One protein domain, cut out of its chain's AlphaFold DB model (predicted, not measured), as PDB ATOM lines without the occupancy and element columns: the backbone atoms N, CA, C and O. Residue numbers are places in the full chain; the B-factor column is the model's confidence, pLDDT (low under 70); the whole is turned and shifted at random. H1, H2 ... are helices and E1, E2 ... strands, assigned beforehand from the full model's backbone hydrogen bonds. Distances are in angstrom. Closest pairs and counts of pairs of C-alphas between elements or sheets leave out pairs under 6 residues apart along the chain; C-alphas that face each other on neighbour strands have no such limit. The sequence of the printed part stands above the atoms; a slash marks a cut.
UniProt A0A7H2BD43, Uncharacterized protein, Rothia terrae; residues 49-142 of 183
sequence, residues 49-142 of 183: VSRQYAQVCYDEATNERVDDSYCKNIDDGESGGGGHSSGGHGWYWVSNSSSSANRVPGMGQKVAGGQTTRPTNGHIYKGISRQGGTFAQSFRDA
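This is residues 49 to 142 of the 183 residues of an uncharacterized protein of Rothia terrae (UniProt A0A7H2BD43). With little regular structure, long loops surround a small sheet: E1 and E2 cross the middle, short E3 beside E1, and short helices H1 and H2 pack on it. The 94 printed residues include, in order, E1, H1, E2, E3, H2; the sheet, E2 E1 E3, is mixed, as is the class. The whole is compact, radius of gyration of the C-alphas 11.8 A, spans 32 by 27 by 22 A.

E1, residues 52 to 59, 22.0 A, begins at C-alpha 52 (115.045, 111.140, 107.192). H1 is residues 68 to 71, E2 89 to 95, 19.3 A, E3 123 to 125. H2, 135 to 141, ends at C-alpha 141 (110.077, 98.996, 101.302).

E1 and E2 are antiparallel, N 56 and O 92 2.9 A apart. E1 and E3 are parallel, N 53 and O 123 2.8 A apart. H1 is on the sheet, height 7.2 A; its closest C-alphas to E1 are Asp 68 and Cys 57, 4.9 A. H2 is on it, height 9.8 A, across E1 at 76 degrees on the local plane; the closest C-alphas are Ala 54 and Phe 135, 7.7 A. H2 has 2 of 3 O i to N i+4 pairs within hydrogen-bond range; H1 is too short for one.

The printed part has no cut. Links H1 to E2 and E2 to E3 are long. pLDDT is under 70 at residues 49 to 50, 76 to 87, 97 to 102 and 141 to 142.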
ATOM      1  N   VAL A  49     113.875 119.622 109.333       50.97
ATOM      2  CA  VAL A  49     112.555 118.974 109.190       50.97
ATOM      3  C   VAL A  49     112.572 117.910 108.080       50.97
ATOM      4  O   VAL A  49     111.886 116.899 108.175       50.97
ATOM      5  N   SER A  50     113.430 118.073 107.068       62.97
ATOM      6  CA  SER A  50     113.601 117.102 105.974       62.97
ATOM      7  C   SER A  50     114.543 115.933 106.298       62.97
ATOM      8  O   SER A  50     114.796 115.105 105.419       62.97
ATOM      9  N   ARG A  51     115.128 115.851 107.506       75.00
ATOM     10  CA  ARG A  51     116.038 114.739 107.829       75.00
ATOM     11  C   ARG A  51     115.241 113.452 107.946       75.00
ATOM     12  O   ARG A  51     114.291 113.359 108.718       75.00
ATOM     13  N   GLN A  52     115.648 112.461 107.171       82.88
ATOM     14  CA  GLN A  52     115.045 111.140 107.192       82.88
ATOM     15  C   GLN A  52     115.991 110.186 107.906       82.88
ATOM     16  O   GLN A  52     117.196 110.163 107.632       82.88
ATOM     17  N   TYR A  53     115.424 109.405 108.812       84.56
ATOM     18  CA  TYR A  53     116.130 108.431 109.618       84.56
ATOM     19  C   TYR A  53     115.561 107.044 109.356       84.56
ATOM     20  O   TYR A  53     114.351 106.842 109.388       84.56
ATOM     21  N   ALA A  54     116.439 106.083 109.108       86.44
ATOM     22  CA  ALA A  54     116.099 104.671 109.082       86.44
ATOM     23  C   ALA A  54     116.335 104.093 110.478       86.44
ATOM     24  O   ALA A  54     117.469 104.119 110.958       86.44
ATOM     25  N   GLN A  55     115.278 103.594 111.116       87.75
ATOM     26  CA  GLN A  55     115.400 102.808 112.337       87.75
ATOM     27  C   GLN A  55     115.792 101.376 111.973       87.75
ATOM     28  O   GLN A  55     115.106 100.724 111.183       87.75
ATOM     29  N   VAL A  56     116.884 100.895 112.558       88.81
ATOM     30  CA  VAL A  56     117.363  99.520 112.406       88.81
ATOM     31  C   VAL A  56     117.759  98.958 113.766       88.81
ATOM     32  O   VAL A  56     118.259  99.698 114.614       88.81
ATOM     33  N   CYS A  57     117.535  97.666 113.985       90.81
ATOM     34  CA  CYS A  57     118.077  96.978 115.154       90.81
ATOM     35  C   CYS A  57     119.547  96.615 114.918       90.81
ATOM     36  O   CYS A  57     119.908  96.175 113.821       90.81
ATOM     37  N   TYR A  58     120.399  96.798 115.921       90.38
ATOM     38  CA  TYR A  58     121.806  96.414 115.850       90.38
ATOM     39  C   TYR A  58     122.247  95.677 117.114       90.38
ATOM     40  O   TYR A  58     121.661  95.839 118.185       90.38
ATOM     41  N   ASP A  59     123.273  94.852 116.955       90.25
ATOM     42  CA  ASP A  59     123.985  94.187 118.041       90.25
ATOM     43  C   ASP A  59     125.143  95.085 118.502       90.25
ATOM     44  O   ASP A  59     125.958  95.548 117.698       90.25
ATOM     45  N   GLU A  60     125.204  95.363 119.801       86.06
ATOM     46  CA  GLU A  60     126.166  96.288 120.405       86.06
ATOM     47  C   GLU A  60     127.581  95.711 120.486       86.06
ATOM     48  O   GLU A  60     128.558  96.463 120.428       86.06
ATOM     49  N   ALA A  61     127.711  94.385 120.580       87.19
ATOM     50  CA  ALA A  61     129.002  93.711 120.655       87.19
ATOM     51  C   ALA A  61     129.722  93.731 119.299       87.19
ATOM     52  O   ALA A  61     130.929  93.968 119.220       87.19
ATOM     53  N   THR A  62     128.982  93.518 118.215       88.62
ATOM     54  CA  THR A  62     129.510  93.412 116.842       88.62
ATOM     55  C   THR A  62     129.371  94.708 116.038       88.62
ATOM     56  O   THR A  62     130.079  94.904 115.038       88.62
ATOM     57  N   ASN A  63     128.517  95.626 116.506       88.56
ATOM     58  CA  ASN A  63     128.082  96.839 115.810       88.56
ATOM     59  C   ASN A  63     127.459  96.542 114.441       88.56
ATOM     60  O   ASN A  63     127.608  97.320 113.498       88.56
ATOM     61  N   GLU A  64     126.781  95.402 114.312       91.50
ATOM     62  CA  GLU A  64     126.168  94.945 113.067       91.50
ATOM     63  C   GLU A  64     124.654  95.031 113.135       91.50
ATOM     64  O   GLU A  64     124.037  94.805 114.174       91.50
ATOM     65  N   ARG A  65     124.039  95.373 112.002       89.88
ATOM     66  CA  ARG A  65     122.587  95.363 111.890       89.88
ATOM     67  C   ARG A  65     122.097  93.929 112.041       89.88
ATOM     68  O   ARG A  65     122.518  93.049 111.292       89.88
ATOM     69  N   VAL A  66     121.144  93.719 112.932       90.12
ATOM     70  CA  VAL A  66     120.467  92.436 113.114       90.12
ATOM     71  C   VAL A  66     119.000  92.553 112.720       90.12
ATOM     72  O   VAL A  66     118.541  93.584 112.225       90.12
ATOM     73  N   ASP A  67     118.264  91.460 112.880       87.69
ATOM     74  CA  ASP A  67     116.836  91.445 112.607       87.69
ATOM     75  C   ASP A  67     116.069  92.352 113.582       87.69
ATOM     76  O   ASP A  67     116.312  92.333 114.789       87.69
ATOM     77  N   ASP A  68     115.097  93.112 113.079       84.00
ATOM     78  CA  ASP A  68     114.309  94.029 113.912       84.00
ATOM     79  C   ASP A  68     113.529  93.289 115.024       84.00
ATOM     80  O   ASP A  68     113.149  93.895 116.028       84.00
ATOM     81  N   SER A  69     113.336  91.966 114.902       84.00
ATOM     82  CA  SER A  69     112.724  91.136 115.946       84.00
ATOM     83  C   SER A  69     113.514  91.073 117.254       84.00
ATOM     84  O   SER A  69     112.884  90.897 118.302       84.00
ATOM     85  N   TYR A  70     114.837  91.271 117.231       84.25
ATOM     86  CA  TYR A  70     115.652  91.344 118.451       84.25
ATOM     87  C   TYR A  70     115.350  92.612 119.257       84.25
ATOM     88  O   TYR A  70     115.391  92.587 120.486       84.25
ATOM     89  N   CYS A  71     114.949  93.690 118.576       84.75
ATOM     90  CA  CYS A  71     114.598  94.957 119.205       84.75
ATOM     91  C   CYS A  71     113.084  95.186 119.351       84.75
ATOM     92  O   CYS A  71     112.680  96.200 119.906       84.75
ATOM     93  N   LYS A  72     112.215  94.257 118.919       80.62
ATOM     94  CA  LYS A  72     110.746  94.460 118.927       80.62
ATOM     95  C   LYS A  72     110.133  94.732 120.306       80.62
ATOM     96  O   LYS A  72     109.050  95.297 120.379       80.62
ATOM     97  N   ASN A  73     110.796  94.274 121.368       78.69
ATOM     98  CA  ASN A  73     110.374  94.477 122.756       78.69
ATOM     99  C   ASN A  73     111.159  95.614 123.440       78.69
ATOM    100  O   ASN A  73     111.009  95.809 124.641       78.69
ATOM    101  N   ILE A  74     112.045  96.291 122.708       78.81
ATOM    102  CA  ILE A  74     112.847  97.408 123.200       78.81
ATOM    103  C   ILE A  74     112.128  98.688 122.811       78.81
ATOM    104  O   ILE A  74     111.780  98.870 121.640       78.81
ATOM    105  N   ASP A  75     111.943  99.585 123.773       75.88
ATOM    106  CA  ASP A  75     111.385 100.902 123.505       75.88
ATOM    107  C   ASP A  75     112.239 101.632 122.463       75.88
ATOM    108  O   ASP A  75     113.458 101.752 122.590       75.88
ATOM    109  N   ASP A  76     111.610 102.182 121.429       69.25
ATOM    110  CA  ASP A  76     112.283 102.972 120.397       69.25
ATOM    111  C   ASP A  76     112.649 104.391 120.862       69.25
ATOM    112  O   ASP A  76     112.761 105.319 120.054       69.25
ATOM    113  N   GLY A  77     112.786 104.569 122.175       64.38
ATOM    114  CA  GLY A  77     113.097 105.827 122.833       64.38
ATOM    115  C   GLY A  77     112.091 106.945 122.592       64.38
ATOM    116  O   GLY A  77     112.427 108.111 122.786       64.38
ATOM    117  N   GLU A  78     110.864 106.622 122.171       60.53
ATOM    118  CA  GLU A  78     109.802 107.616 121.980       60.53
ATOM    119  C   GLU A  78     109.433 108.306 123.304       60.53
ATOM    120  O   GLU A  78     109.152 109.501 123.320       60.53
ATOM    121  N   SER A  79     109.562 107.596 124.430       55.75
ATOM    122  CA  SER A  79     109.391 108.137 125.787       55.75
ATOM    123  C   SER A  79     110.674 108.714 126.411       55.75
ATOM    124  O   SER A  79     110.690 109.004 127.603       55.75
ATOM    125  N   GLY A  80     111.760 108.881 125.644       51.91
ATOM    126  CA  GLY A  80     113.019 109.469 126.128       51.91
ATOM    127  C   GLY A  80     114.001 108.497 126.799       51.91
ATOM    128  O   GLY A  80     115.043 108.935 127.282       51.91
ATOM    129  N   GLY A  81     113.711 107.191 126.810       53.22
ATOM    130  CA  GLY A  81     114.649 106.141 127.228       53.22
ATOM    131  C   GLY A  81     115.590 105.727 126.090       53.22
ATOM    132  O   GLY A  81     115.172 105.645 124.940       53.22
ATOM    133  N   GLY A  82     116.870 105.479 126.381       59.00
ATOM    134  CA  GLY A  82     117.806 104.934 125.391       59.00
ATOM    135  C   GLY A  82     117.308 103.579 124.888       59.00
ATOM    136  O   GLY A  82     116.955 102.729 125.699       59.00
ATOM    137  N   GLY A  83     117.252 103.390 123.567       63.88
ATOM    138  CA  GLY A  83     116.659 102.207 122.938       63.88
ATOM    139  C   GLY A  83     117.542 100.966 123.016       63.88
ATOM    140  O   GLY A  83     117.737 100.316 121.998       63.88
ATOM    141  N   HIS A  84     118.098 100.667 124.188       69.75
ATOM    142  CA  HIS A  84     119.051  99.591 124.441       69.75
ATOM    143  C   HIS A  84     118.449  98.573 125.410       69.75
ATOM    144  O   HIS A  84     117.823  98.945 126.404       69.75
ATOM    145  N   SER A  85     118.650  97.284 125.146       68.19
ATOM    146  CA  SER A  85     118.269  96.197 126.052       68.19
ATOM    147  C   SER A  85     119.479  95.661 126.803       68.19
ATOM    148  O   SER A  85     120.588  95.625 126.274       68.19
ATOM    149  N   SER A  86     119.253  95.118 128.002       62.59
ATOM    150  CA  SER A  86     120.257  94.344 128.750       62.59
ATOM    151  C   SER A  86     120.779  93.114 127.993       62.59
ATOM    152  O   SER A  86     121.777  92.525 128.401       62.59
ATOM    153  N   GLY A  87     120.135  92.733 126.885       68.19
ATOM    154  CA  GLY A  87     120.590  91.692 125.965       68.19
ATOM    155  C   GLY A  87     121.624  92.136 124.923       68.19
ATOM    156  O   GLY A  87     121.848  91.372 123.989       68.19
ATOM    157  N   GLY A  88     122.201  93.341 125.017       82.62
ATOM    158  CA  GLY A  88     123.257  93.815 124.104       82.62
ATOM    159  C   GLY A  88     122.770  94.160 122.694       82.62
ATOM    160  O   GLY A  88     123.544  94.136 121.743       82.62
ATOM    161  N   HIS A  89     121.478  94.451 122.555       86.94
ATOM    162  CA  HIS A  89     120.862  94.880 121.304       86.94
ATOM    163  C   HIS A  89     120.205  96.234 121.513       86.94
ATOM    164  O   HIS A  89     119.632  96.485 122.579       86.94
ATOM    165  N   GLY A  90     120.207  97.061 120.472       88.19
ATOM    166  CA  GLY A  90     119.570  98.363 120.543       88.19
ATOM    167  C   GLY A  90     119.063  98.890 119.212       88.19
ATOM    168  O   GLY A  90     119.338  98.355 118.136       88.19
ATOM    169  N   TRP A  91     118.294  99.966 119.293       88.38
ATOM    170  CA  TRP A  91     117.848 100.727 118.139       88.38
ATOM    171  C   TRP A  91     118.935 101.695 117.676       88.38
ATOM    172  O   TRP A  91     119.549 102.411 118.467       88.38
ATOM    173  N   TYR A  92     119.136 101.749 116.363       88.00
ATOM    174  CA  TYR A  92     120.056 102.667 115.709       88.00
ATOM    175  C   TYR A  92     119.337 103.454 114.616       88.00
ATOM    176  O   TYR A  92     118.592 102.895 113.807       88.00
ATOM    177  N   TRP A  93     119.575 104.763 114.573       87.88
ATOM    178  CA  TRP A  93     118.949 105.681 113.625       87.88
ATOM    179  C   TRP A  93     119.967 106.185 112.613       87.88
ATOM    180  O   TRP A  93     120.749 107.095 112.895       87.88
ATOM    181  N   VAL A  94     119.930 105.621 111.408       87.69
ATOM    182  CA  VAL A  94     120.819 106.008 110.305       87.69
ATOM    183  C   VAL A  94     120.226 107.206 109.568       87.69
ATOM    184  O   VAL A  94     119.095 107.131 109.092       87.69
ATOM    185  N   SER A  95     120.967 108.309 109.458       84.94
ATOM    186  CA  SER A  95     120.495 109.515 108.762       84.94
ATOM    187  C   SER A  95     120.869 109.501 107.284       84.94
ATOM    188  O   SER A  95     122.022 109.246 106.956       84.94
ATOM    189  N   ASN A  96     119.949 109.919 106.409       77.25
ATOM    190  CA  ASN A  96     120.253 110.135 104.986       77.25
ATOM    191  C   ASN A  96     121.227 111.300 104.721       77.25
ATOM    192  O   ASN A  96     121.697 111.474 103.600       77.25
ATOM    193  N   SER A  97     121.480 112.129 105.737       67.94
ATOM    194  CA  SER A  97     122.284 113.347 105.631       67.94
ATOM    195  C   SER A  97     123.736 113.149 106.060       67.94
ATOM    196  O   SER A  97     124.542 114.070 105.923       67.94
ATOM    197  N   SER A  98     124.072 111.967 106.585       61.78
ATOM    198  CA  SER A  98     125.418 111.677 107.054       61.78
ATOM    199  C   SER A  98     126.317 111.314 105.876       61.78
ATOM    200  O   SER A  98     126.048 110.355 105.154       61.78
ATOM    201  N   SER A  99     127.413 112.052 105.690       58.38
ATOM    202  CA  SER A  99     128.399 111.789 104.628       58.38
ATOM    203  C   SER A  99     128.977 110.366 104.688       58.38
ATOM    204  O   SER A  99     129.453 109.860 103.676       58.38
ATOM    205  N   SER A 100     128.924 109.718 105.857       56.75
ATOM    206  CA  SER A 100     129.382 108.344 106.094       56.75
ATOM    207  C   SER A 100     128.290 107.277 105.947       56.75
ATOM    208  O   SER A 100     128.614 106.099 105.836       56.75
ATOM    209  N   ALA A 101     127.012 107.661 105.887       61.72
ATOM    210  CA  ALA A 101     125.895 106.746 105.681       61.72
ATOM    211  C   ALA A 101     124.947 107.313 104.632       61.72
ATOM    212  O   ALA A 101     123.931 107.918 104.941       61.72
ATOM    213  N   ASN A 102     125.279 107.098 103.359       69.25
ATOM    214  CA  ASN A 102     124.370 107.374 102.239       69.25
ATOM    215  C   ASN A 102     123.544 106.125 101.842       69.25
ATOM    216  O   ASN A 102     122.968 106.019 100.750       69.25
ATOM    217  N   ARG A 103     123.562 105.111 102.711       80.44
ATOM    218  CA  ARG A 103     122.966 103.787 102.535       80.44
ATOM    219  C   ARG A 103     122.478 103.293 103.895       80.44
ATOM    220  O   ARG A 103     123.140 103.532 104.902       80.44
ATOM    221  N   VAL A 104     121.364 102.572 103.905       84.81
ATOM    222  CA  VAL A 104     120.951 101.785 105.065       84.81
ATOM    223  C   VAL A 104     121.699 100.448 105.020       84.81
ATOM    224  O   VAL A 104     121.667  99.792 103.971       84.81
ATOM    225  N   PRO A 105     122.371 100.035 106.108       85.81
ATOM    226  CA  PRO A 105     123.077  98.758 106.161       85.81
ATOM    227  C   PRO A 105     122.107  97.584 106.005       85.81
ATOM    228  O   PRO A 105     120.965  97.638 106.474       85.81
ATOM    229  N   GLY A 106     122.555  96.525 105.331       86.00
ATOM    230  CA  GLY A 106     121.873  95.229 105.352       86.00
ATOM    231  C   GLY A 106     122.141  94.482 106.658       86.00
ATOM    232  O   GLY A 106     123.013  94.876 107.430       86.00
ATOM    233  N   MET A 107     121.406  93.404 106.921       87.94
ATOM    234  CA  MET A 107     121.693  92.545 108.077       87.94
ATOM    235  C   MET A 107     123.107  91.951 107.994       87.94
ATOM    236  O   MET A 107     123.547  91.553 106.915       87.94
ATOM    237  N   GLY A 108     123.809  91.892 109.125       86.56
ATOM    238  CA  GLY A 108     125.212  91.478 109.219       86.56
ATOM    239  C   GLY A 108     126.209  92.531 108.729       86.56
ATOM    240  O   GLY A 108     127.410  92.285 108.722       86.56
ATOM    241  N   GLN A 109     125.750  93.713 108.296       87.38
ATOM    242  CA  GLN A 109     126.645  94.822 107.975       87.38
ATOM    243  C   GLN A 109     126.794  95.766 109.154       87.38
ATOM    244  O   GLN A 109     125.838  96.018 109.892       87.38
ATOM    245  N   LYS A 110     127.988  96.348 109.285       89.06
ATOM    246  CA  LYS A 110     128.261  97.319 110.339       89.06
ATOM    247  C   LYS A 110     127.385  98.554 110.186       89.06
ATOM    248  O   LYS A 110     127.300  99.135 109.099       89.06
ATOM    249  N   VAL A 111     126.739  98.954 111.277       86.25
ATOM    250  CA  VAL A 111     125.977 100.199 111.319       86.25
ATOM    251  C   VAL A 111     126.948 101.376 111.420       86.25
ATOM    252  O   VAL A 111     127.894 101.359 112.200       86.25
ATOM    253  N   ALA A 112     126.754 102.394 110.583       82.06
ATOM    254  CA  ALA A 112     127.613 103.572 110.545       82.06
ATOM    255  C   ALA A 112     126.794 104.820 110.212       82.06
ATOM    256  O   ALA A 112     125.709 104.722 109.641       82.06
ATOM    257  N   GLY A 113     127.322 105.993 110.574       78.25
ATOM    258  CA  GLY A 113     126.767 107.303 110.214       78.25
ATOM    259  C   GLY A 113     125.372 107.605 110.774       78.25
ATOM    260  O   GLY A 113     124.686 108.486 110.254       78.25
ATOM    261  N   GLY A 114     124.959 106.897 111.822       83.94
ATOM    262  CA  GLY A 114     123.744 107.152 112.583       83.94
ATOM    263  C   GLY A 114     124.024 107.473 114.049       83.94
ATOM    264  O   GLY A 114     125.132 107.851 114.427       83.94
ATOM    265  N   GLN A 115     122.993 107.324 114.868       83.19
ATOM    266  CA  GLN A 115     123.021 107.597 116.303       83.19
ATOM    267  C   GLN A 115     122.210 106.544 117.062       83.19
ATOM    268  O   GLN A 115     121.270 105.982 116.506       83.19
ATOM    269  N   THR A 116     122.577 106.292 118.318       83.69
ATOM    270  CA  THR A 116     121.901 105.370 119.254       83.69
ATOM    271  C   THR A 116     120.869 106.068 120.143       83.69
ATOM    272  O   THR A 116     120.164 105.437 120.921       83.69
ATOM    273  N   THR A 117     120.760 107.390 120.020       82.88
ATOM    274  CA  THR A 117     119.708 108.183 120.654       82.88
ATOM    275  C   THR A 117     118.657 108.520 119.614       82.88
ATOM    276  O   THR A 117     118.992 108.950 118.505       82.88
ATOM    277  N   ARG A 118     117.381 108.367 119.978       83.69
ATOM    278  CA  ARG A 118     116.276 108.693 119.083       83.69
ATOM    279  C   ARG A 118     116.373 110.162 118.629       83.69
ATOM    280  O   ARG A 118     116.392 111.057 119.476       83.69
ATOM    281  N   PRO A 119     116.401 110.439 117.313       77.31
ATOM    282  CA  PRO A 119     116.317 111.800 116.809       77.31
ATOM    283  C   PRO A 119     114.992 112.443 117.231       77.31
ATOM    284  O   PRO A 119     113.925 111.876 117.005       77.31
ATOM    285  N   THR A 120     115.056 113.647 117.797       76.69
ATOM    286  CA  THR A 120     113.870 114.456 118.137       76.69
ATOM    287  C   THR A 120     113.306 115.220 116.940       76.69
ATOM    288  O   THR A 120     112.157 115.649 116.971       76.69
ATOM    289  N   ASN A 121     114.100 115.370 115.877       76.25
ATOM    290  CA  ASN A 121     113.746 116.090 114.659       76.25
ATOM    291  C   ASN A 121     113.867 115.166 113.442       76.25
ATOM    292  O   ASN A 121     114.847 114.429 113.326       76.25
ATOM    293  N   GLY A 122     112.916 115.264 112.509       75.06
ATOM    294  CA  GLY A 122     112.904 114.507 111.255       75.06
ATOM    295  C   GLY A 122     111.974 113.289 111.259       75.06
ATOM    296  O   GLY A 122     111.363 112.941 112.267       75.06
ATOM    297  N   HIS A 123     111.852 112.638 110.103       79.94
ATOM    298  CA  HIS A 123     110.985 111.472 109.918       79.94
ATOM    299  C   HIS A 123     111.749 110.176 110.186       79.94
ATOM    300  O   HIS A 123     112.776 109.922 109.555       79.94
ATOM    301  N   ILE A 124     111.228 109.341 111.087       85.12
ATOM    302  CA  ILE A 124     111.780 108.018 111.397       85.12
ATOM    303  C   ILE A 124     110.969 106.957 110.651       85.12
ATOM    304  O   ILE A 124     109.764 106.828 110.852       85.12
ATOM    305  N   TYR A 125     111.642 106.188 109.802       82.31
ATOM    306  CA  TYR A 125     111.065 105.081 109.047       82.31
ATOM    307  C   TYR A 125     111.406 103.754 109.723       82.31
ATOM    308  O   TYR A 125     112.560 103.526 110.092       82.31
ATOM    309  N   LYS A 126     110.401 102.882 109.854       84.25
ATOM    310  CA  LYS A 126     110.486 101.577 110.524       84.25
ATOM    311  C   LYS A 126     110.262 100.432 109.532       84.25
ATOM    312  O   LYS A 126     109.639 100.624 108.486       84.25
ATOM    313  N   GLY A 127     110.730  99.234 109.877       79.50
ATOM    314  CA  GLY A 127     110.567  98.038 109.040       79.50
ATOM    315  C   GLY A 127     111.370  98.121 107.746       79.50
ATOM    316  O   GLY A 127     110.859  97.822 106.669       79.50
ATOM    317  N   ILE A 128     112.610  98.598 107.838       83.38
ATOM    318  CA  ILE A 128     113.479  98.759 106.676       83.38
ATOM    319  C   ILE A 128     113.891  97.384 106.137       83.38
ATOM    320  O   ILE A 128     114.238  96.496 106.915       83.38
ATOM    321  N   SER A 129     113.953  97.222 104.813       79.81
ATOM    322  CA  SER A 129     114.384  95.975 104.162       79.81
ATOM    323  C   SER A 129     115.685  95.394 104.745       79.81
ATOM    324  O   SER A 129     116.651  96.119 105.020       79.81
ATOM    325  N   ARG A 130     115.713  94.063 104.900       82.75
ATOM    326  CA  ARG A 130     116.838  93.287 105.455       82.75
ATOM    327  C   ARG A 130     118.071  93.327 104.548       82.75
ATOM    328  O   ARG A 130     119.194  93.213 105.030       82.75
ATOM    329  N   GLN A 131     117.864  93.531 103.248       79.69
ATOM    330  CA  GLN A 131     118.925  93.626 102.242       79.69
ATOM    331  C   GLN A 131     119.722  94.939 102.338       79.69
ATOM    332  O   GLN A 131     120.808  95.033 101.774       79.69
ATOM    333  N   GLY A 132     119.201  95.946 103.050       78.75
ATOM    334  CA  GLY A 132     119.766  97.293 103.043       78.75
ATOM    335  C   GLY A 132     119.645  97.962 101.670       78.75
ATOM    336  O   GLY A 132     118.873  97.533 100.810       78.75
ATOM    337  N   GLY A 133     120.408  99.033 101.453       80.25
ATOM    338  CA  GLY A 133     120.480  99.708 100.158       80.25
ATOM    339  C   GLY A 133     120.443 101.226 100.258       80.25
ATOM    340  O   GLY A 133     120.772 101.818 101.283       80.25
ATOM    341  N   THR A 134     120.083 101.900  99.167       83.00
ATOM    342  CA  THR A 134     119.903 103.362  99.204       83.00
ATOM    343  C   THR A 134     118.752 103.724 100.137       83.00
ATOM    344  O   THR A 134     117.791 102.963 100.257       83.00
ATOM    345  N   PHE A 135     118.800 104.900 100.761       77.56
ATOM    346  CA  PHE A 135     117.664 105.413 101.531       77.56
ATOM    347  C   PHE A 135     116.378 105.469 100.692       77.56
ATOM    348  O   PHE A 135     115.323 105.052 101.150       77.56
ATOM    349  N   ALA A 136     116.479 105.853  99.414       75.75
ATOM    350  CA  ALA A 136     115.346 105.877  98.488       75.75
ATOM    351  C   ALA A 136     114.711 104.495  98.230       75.75
ATOM    352  O   ALA A 136     113.521 104.421  97.940       75.75
ATOM    353  N   GLN A 137     115.481 103.405  98.278       72.69
ATOM    354  CA  GLN A 137     114.953 102.032  98.202       72.69
ATOM    355  C   GLN A 137     114.412 101.586  99.558       72.69
ATOM    356  O   GLN A 137     113.274 101.153  99.667       72.69
ATOM    357  N   SER A 138     115.210 101.806 100.598       73.50
ATOM    358  CA  SER A 138     114.925 101.405 101.973       73.50
ATOM    359  C   SER A 138     113.610 101.978 102.494       73.50
ATOM    360  O   SER A 138     112.880 101.283 103.187       73.50
ATOM    361  N   PHE A 139     113.283 103.221 102.128       73.75
ATOM    362  CA  PHE A 139     112.031 103.870 102.511       73.75
ATOM    363  C   PHE A 139     110.827 103.469 101.654       73.75
ATOM    364  O   PHE A 139     109.702 103.612 102.116       73.75
ATOM    365  N   ARG A 140     111.033 102.966 100.429       71.38
ATOM    366  CA  ARG A 140     109.937 102.411  99.612       71.38
ATOM    367  C   ARG A 140     109.444 101.082 100.167       71.38
ATOM    368  O   ARG A 140     108.252 100.811 100.110       71.38
ATOM    369  N   ASP A 141     110.371 100.293 100.695       66.50
ATOM    370  CA  ASP A 141     110.077  98.996 101.302       66.50
ATOM    371  C   ASP A 141     109.639  99.123 102.775       66.50
ATOM    372  O   ASP A 141     109.099  98.177 103.345       66.50
ATOM    373  N   ALA A 142     109.860 100.287 103.395       66.31
ATOM    374  CA  ALA A 142     109.485 100.573 104.774       66.31
ATOM    375  C   ALA A 142     107.989 100.866 104.919       66.31
ATOM    376  O   ALA A 142     107.368 101.514 104.072       66.31
TER     377      ALA A 142